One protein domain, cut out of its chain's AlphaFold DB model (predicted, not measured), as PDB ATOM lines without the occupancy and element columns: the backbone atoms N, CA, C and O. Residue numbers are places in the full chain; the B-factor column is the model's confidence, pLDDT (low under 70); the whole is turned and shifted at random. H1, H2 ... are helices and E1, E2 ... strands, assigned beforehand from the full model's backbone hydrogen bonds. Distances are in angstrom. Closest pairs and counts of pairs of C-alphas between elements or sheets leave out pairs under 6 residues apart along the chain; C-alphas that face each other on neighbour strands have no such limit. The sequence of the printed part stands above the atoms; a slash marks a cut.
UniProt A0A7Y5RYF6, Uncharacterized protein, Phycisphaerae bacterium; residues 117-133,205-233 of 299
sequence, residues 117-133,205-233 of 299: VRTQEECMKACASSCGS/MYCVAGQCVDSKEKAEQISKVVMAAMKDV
ATOM      1  N   VAL A 117      93.758 174.570  89.569       95.75
ATOM      2  CA  VAL A 117      94.337 175.492  90.554       95.75
ATOM      3  C   VAL A 117      95.857 175.458  90.429       95.75
ATOM      4  O   VAL A 117      96.467 174.393  90.518       95.75
ATOM      5  N   ARG A 118      96.463 176.623  90.218       94.12
ATOM      6  CA  ARG A 118      97.913 176.807  90.073       94.12
ATOM      7  C   ARG A 118      98.379 177.946  90.954       94.12
ATOM      8  O   ARG A 118      97.588 178.812  91.305       94.12
ATOM      9  N   THR A 119      99.659 178.001  91.278       94.00
ATOM     10  CA  THR A 119     100.238 179.241  91.810       94.00
ATOM     11  C   THR A 119     100.261 180.326  90.725       94.00
ATOM     12  O   THR A 119     100.209 180.033  89.527       94.00
ATOM     13  N   GLN A 120     100.344 181.599  91.113       89.81
ATOM     14  CA  GLN A 120     100.446 182.707  90.156       89.81
ATOM     15  C   GLN A 120     101.658 182.567  89.226       89.81
ATOM     16  O   GLN A 120     101.542 182.834  88.031       89.81
ATOM     17  N   GLU A 121     102.795 182.101  89.740       90.12
ATOM     18  CA  GLU A 121     103.995 181.850  88.939       90.12
ATOM     19  C   GLU A 121     103.751 180.773  87.870       90.12
ATOM     20  O   GLU A 121     104.019 180.995  86.687       90.12
ATOM     21  N   GLU A 122     103.165 179.637  88.253       91.38
ATOM     22  CA  GLU A 122     102.793 178.572  87.315       91.38
ATOM     23  C   GLU A 122     101.751 179.040  86.293       91.38
ATOM     24  O   GLU A 122     101.810 178.658  85.122       91.38
ATOM     25  N   CYS A 123     100.806 179.886  86.711       88.75
ATOM     26  CA  CYS A 123      99.806 180.477  85.829       88.75
ATOM     27  C   CYS A 123     100.453 181.388  84.777       88.75
ATOM     28  O   CYS A 123     100.161 181.254  83.587       88.75
ATOM     29  N   MET A 124     101.374 182.265  85.187       85.88
ATOM     30  CA  MET A 124     102.117 183.131  84.268       85.88
ATOM     31  C   MET A 124     102.993 182.319  83.312       85.88
ATOM     32  O   MET A 124     103.004 182.596  82.115       85.88
ATOM     33  N   LYS A 125     103.669 181.273  83.806       87.44
ATOM     34  CA  LYS A 125     104.466 180.365  82.969       87.44
ATOM     35  C   LYS A 125     103.604 179.650  81.927       87.44
ATOM     36  O   LYS A 125     103.998 179.558  80.765       87.44
ATOM     37  N   ALA A 126     102.421 179.180  82.320       85.75
ATOM     38  CA  ALA A 126     101.484 178.546  81.402       85.75
ATOM     39  C   ALA A 126     100.950 179.531  80.351       85.75
ATOM     40  O   ALA A 126     100.952 179.206  79.166       85.75
ATOM     41  N   CYS A 127     100.558 180.746  80.750       83.19
ATOM     42  CA  CYS A 127     100.081 181.761  79.806       83.19
ATOM     43  C   CYS A 127     101.190 182.228  78.846       83.19
ATOM     44  O   CYS A 127     100.944 182.391  77.657       83.19
ATOM     45  N   ALA A 128     102.432 182.372  79.315       81.88
ATOM     46  CA  ALA A 128     103.561 182.740  78.458       81.88
ATOM     47  C   ALA A 128     103.851 181.689  77.374       81.88
ATOM     48  O   ALA A 128     104.323 182.033  76.298       81.88
ATOM     49  N   SER A 129     103.560 180.412  77.639       75.75
ATOM     50  CA  SER A 129     103.713 179.356  76.632       75.75
ATOM     51  C   SER A 129     102.610 179.353  75.565       75.75
ATOM     52  O   SER A 129     102.840 178.856  74.465       75.75
ATOM     53  N   SER A 130     101.426 179.905  75.866       69.62
ATOM     54  CA  SER A 130     100.296 179.963  74.927       69.62
ATOM     55  C   SER A 130     100.214 181.291  74.167       69.62
ATOM     56  O   SER A 130      99.823 181.313  72.999       69.62
ATOM     57  N   CYS A 131     100.609 182.394  74.803       57.22
ATOM     58  CA  CYS A 131     100.730 183.713  74.198       57.22
ATOM     59  C   CYS A 131     102.083 183.806  73.504       57.22
ATOM     60  O   CYS A 131     103.085 184.065  74.161       57.22
ATOM     61  N   GLY A 132     102.114 183.582  72.191       55.28
ATOM     62  CA  GLY A 132     103.340 183.520  71.400       55.28
ATOM     63  C   GLY A 132     104.113 184.838  71.252       55.28
ATOM     64  O   GLY A 132     104.426 185.235  70.132       55.28
ATOM     65  N   SER A 133     104.434 185.515  72.355       47.78
ATOM     66  CA  SER A 133     105.308 186.682  72.383       47.78
ATOM     67  C   SER A 133     106.680 186.282  71.853       47.78
ATOM     68  O   SER A 133     107.367 185.417  72.391       47.78
ATOM     69  N   MET A 205      99.770 183.519  95.922       92.50
ATOM     70  CA  MET A 205      98.529 183.684  95.163       92.50
ATOM     71  C   MET A 205      98.232 182.415  94.356       92.50
ATOM     72  O   MET A 205      99.123 181.866  93.702       92.50
ATOM     73  N   TYR A 206      96.974 181.981  94.361       93.75
ATOM     74  CA  TYR A 206      96.475 180.826  93.620       93.75
ATOM     75  C   TYR A 206      95.556 181.287  92.499       93.75
ATOM     76  O   TYR A 206      94.596 182.000  92.755       93.75
ATOM     77  N   CYS A 207      95.822 180.871  91.266       92.88
ATOM     78  CA  CYS A 207      95.043 181.227  90.094       92.88
ATOM     79  C   CYS A 207      94.264 180.030  89.538       92.88
ATOM     80  O   CYS A 207      94.762 178.905  89.491       92.88
ATOM     81  N   VAL A 208      93.043 180.297  89.085       93.62
ATOM     82  CA  VAL A 208      92.148 179.348  88.415       93.62
ATOM     83  C   VAL A 208      91.285 180.115  87.419       93.62
ATOM     84  O   VAL A 208      90.735 181.159  87.761       93.62
ATOM     85  N   ALA A 209      91.192 179.633  86.176       90.19
ATOM     86  CA  ALA A 209      90.326 180.205  85.139       90.19
ATOM     87  C   ALA A 209      90.420 181.744  84.961       90.19
ATOM     88  O   ALA A 209      89.468 182.404  84.558       90.19
ATOM     89  N   GLY A 210      91.578 182.334  85.266       87.81
ATOM     90  CA  GLY A 210      91.873 183.764  85.091       87.81
ATOM     91  C   GLY A 210      91.779 184.593  86.353       87.81
ATOM     92  O   GLY A 210      92.023 185.796  86.334       87.81
ATOM     93  N   GLN A 211      91.412 183.970  87.463       89.56
ATOM     94  CA  GLN A 211      91.219 184.662  88.722       89.56
ATOM     95  C   GLN A 211      92.251 184.179  89.712       89.56
ATOM     96  O   GLN A 211      92.376 182.978  89.933       89.56
ATOM     97  N   CYS A 212      92.991 185.122  90.287       91.12
ATOM     98  CA  CYS A 212      93.958 184.847  91.332       91.12
ATOM     99  C   CYS A 212      93.374 185.259  92.684       91.12
ATOM    100  O   CYS A 212      92.855 186.363  92.834       91.12
ATOM    101  N   VAL A 213      93.461 184.364  93.659       93.44
ATOM    102  CA  VAL A 213      92.973 184.530  95.028       93.44
ATOM    103  C   VAL A 213      94.086 184.195  96.018       93.44
ATOM    104  O   VAL A 213      95.013 183.451  95.713       93.44
ATOM    105  N   ASP A 214      93.993 184.741  97.221       93.56
ATOM    106  CA  ASP A 214      94.968 184.571  98.305       93.56
ATOM    107  C   ASP A 214      94.789 183.270  99.113       93.56
ATOM    108  O   ASP A 214      95.580 182.966 100.004       93.56
ATOM    109  N   SER A 215      93.750 182.491  98.802       93.88
ATOM    110  CA  SER A 215      93.392 181.249  99.488       93.88
ATOM    111  C   SER A 215      93.260 180.107  98.493       93.88
ATOM    112  O   SER A 215      92.514 180.188  97.512       93.88
ATOM    113  N   LYS A 216      93.941 179.001  98.796       95.00
ATOM    114  CA  LYS A 216      93.845 177.764  98.021       95.00
ATOM    115  C   LYS A 216      92.423 177.202  98.052       95.00
ATOM    116  O   LYS A 216      91.913 176.776  97.023       95.00
ATOM    117  N   GLU A 217      91.759 177.269  99.202       95.88
ATOM    118  CA  GLU A 217      90.390 176.786  99.392       95.88
ATOM    119  C   GLU A 217      89.405 177.558  98.505       95.88
ATOM    120  O   GLU A 217      88.558 176.950  97.848       95.88
ATOM    121  N   LYS A 218      89.542 178.892  98.424       94.56
ATOM    122  CA  LYS A 218      88.746 179.713  97.497       94.56
ATOM    123  C   LYS A 218      89.017 179.327  96.041       94.56
ATOM    124  O   LYS A 218      88.074 179.180  95.268       94.56
ATOM    125  N   ALA A 219      90.281 179.113  95.666       94.88
ATOM    126  CA  ALA A 219      90.633 178.693  94.308       94.88
ATOM    127  C   ALA A 219      90.023 177.324  93.958       94.88
ATOM    128  O   ALA A 219      89.502 177.133  92.861       94.88
ATOM    129  N   GLU A 220      90.016 176.376  94.895       96.38
ATOM    130  CA  GLU A 220      89.382 175.065  94.715       96.38
ATOM    131  C   GLU A 220      87.853 175.157  94.596       96.38
ATOM    132  O   GLU A 220      87.248 174.418  93.818       96.38
ATOM    133  N   GLN A 221      87.205 176.067  95.327       96.19
ATOM    134  CA  GLN A 221      85.768 176.322  95.169       96.19
ATOM    135  C   GLN A 221      85.452 176.899  93.788       96.19
ATOM    136  O   GLN A 221      84.558 176.398  93.105       96.19
ATOM    137  N   ILE A 222      86.226 177.892  93.345       95.44
ATOM    138  CA  ILE A 222      86.104 178.470  92.005       95.44
ATOM    139  C   ILE A 222      86.312 177.388  90.931       95.44
ATOM    140  O   ILE A 222      85.508 177.267  90.006       95.44
ATOM    141  N   SER A 223      87.338 176.547  91.091       96.31
ATOM    142  CA  SER A 223      87.622 175.411  90.208       96.31
ATOM    143  C   SER A 223      86.421 174.474  90.066       96.31
ATOM    144  O   SER A 223      86.040 174.125  88.948       96.31
ATOM    145  N   LYS A 224      85.756 174.119  91.175       97.69
ATOM    146  CA  LYS A 224      84.560 173.261  91.157       97.69
ATOM    147  C   LYS A 224      83.406 173.888  90.374       97.69
ATOM    148  O   LYS A 224      82.783 173.189  89.577       97.69
ATOM    149  N   VAL A 225      83.138 175.181  90.577       97.44
ATOM    150  CA  VAL A 225      82.082 175.917  89.855       97.44
ATOM    151  C   VAL A 225      82.370 175.940  88.353       97.44
ATOM    152  O   VAL A 225      81.498 175.616  87.549       97.44
ATOM    153  N   VAL A 226      83.612 176.248  87.978       96.56
ATOM    154  CA  VAL A 226      84.066 176.251  86.583       96.56
ATOM    155  C   VAL A 226      83.924 174.867  85.949       96.56
ATOM    156  O   VAL A 226      83.314 174.738  84.889       96.56
ATOM    157  N   MET A 227      84.434 173.814  86.599       96.75
ATOM    158  CA  MET A 227      84.351 172.450  86.071       96.75
ATOM    159  C   MET A 227      82.907 171.975  85.913       96.75
ATOM    160  O   MET A 227      82.616 171.260  84.956       96.75
ATOM    161  N   ALA A 228      82.009 172.337  86.833       97.75
ATOM    162  CA  ALA A 228      80.593 172.003  86.719       97.75
ATOM    163  C   ALA A 228      79.982 172.643  85.463       97.75
ATOM    164  O   ALA A 228      79.444 171.930  84.622       97.75
ATOM    165  N   ALA A 229      80.185 173.949  85.266       97.19
ATOM    166  CA  ALA A 229      79.675 174.658  84.093       97.19
ATOM    167  C   ALA A 229      80.238 174.117  82.768       97.19
ATOM    168  O   ALA A 229      79.528 174.037  81.768       97.19
ATOM    169  N   MET A 230      81.509 173.706  82.746       96.88
ATOM    170  CA  MET A 230      82.122 173.096  81.560       96.88
ATOM    171  C   MET A 230      81.557 171.705  81.243       96.88
ATOM    172  O   MET A 230      81.553 171.314  80.079       96.88
ATOM    173  N   LYS A 231      81.102 170.948  82.250       96.94
ATOM    174  CA  LYS A 231      80.497 169.616  82.065       96.94
ATOM    175  C   LYS A 231      79.088 169.681  81.484       96.94
ATOM    176  O   LYS A 231      78.698 168.755  80.779       96.94
ATOM    177  N   ASP A 232      78.359 170.763  81.744       96.56
ATOM    178  CA  ASP A 232      77.018 170.975  81.187       96.56
ATOM    179  C   ASP A 232      77.057 171.224  79.669       96.56
ATOM    180  O   ASP A 232      76.083 170.973  78.954       96.56
ATOM    181  N   VAL A 233      78.205 171.668  79.148       97.56
ATOM    182  CA  VAL A 233      78.428 171.815  77.710       97.56
ATOM    183  C   VAL A 233      78.823 170.467  77.112       97.56
ATOM    184  O   VAL A 233      79.929 169.961  77.314       97.56
TER     185      VAL A 233
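Overview. This is residues 117 to 133 and 205 to 233 of the 299 residues of an uncharacterized protein of Phycisphaerae bacterium (UniProt A0A7Y5RYF6). A small two-strand hairpin, E1 and E2, sits between two helices, H1 on one side and the longer H2 on the other, and the far ends of both helices stick out free, at residues 128 to 133 and 228 to 233. The two helices are apart, and each comes near the hairpin with its earlier residues. The printed part has 46 residues with two named helices and two named strands, in the order H1, E1, E2, H2; the sheet has the order E1 - E2 and is antiparallel, and the class is mostly helix. The whole is only just loose, close to compact, with a radius of gyration of the C-alphas of 11.6 A, and flat, spanning 33 by 27 by 10 A.

Arrangement. E1, residues 206 to 208, and E2, residues 211 to 213, form a hairpin of antiparallel neighbour strands, with 152 degrees between their directions. C-alphas 207 and 212 face each other at 4.0 A, and N 206 and O 213, at 2.8 A, and N 208 and O 211, at 2.9 A, are within hydrogen-bond range. Residues 118 to 119 form a short antiparallel pairing with residues 206 to 207 of E1. H2, residues 216 to 232, has 6 pairs of C-alphas within 8 A of E1, the closest being those of Tyr 206 and Lys 216, 6.0 A apart. The closest C-alphas of E2 and H2 are those of Val 213 and Ala 219, 6.3 A apart. H1, residues 120 to 130, has 3 such pairs with E1, the closest being those of Gln 120 and Tyr 206, 5.6 A apart. H1 and H2 are apart. In H1 and H2 every O i to N i+4 pair is within hydrogen-bond range.

Along the chain. E1 begins at C-alpha 206 (96.475, 180.826, 93.620) and is 6.9 A long from first to last C-alpha, and E2, residues 211 to 213, is 6.5 A long. H2, residues 216 to 232, is 24.8 A long and ends at C-alpha 232 (77.018, 170.975, 81.187). H1, residues 120 to 130, is 15.5 A long and begins at C-alpha 120 (100.446, 182.707, 90.156).

Size, cuts and confidence. The two C-alphas farthest apart are those of Ser 133 and Asp 232, at 33.5 A. Residues 134 to 204 are not printed, and C-alphas 133 and 205 are 24.0 A apart across this cut, which falls in the link from H1 to E1. The links E1 to E2 and E2 to H2 are tight, with 2 residues in each. The mean pLDDT of the printed part is 89.6, and residues 130 to 133 are under 70.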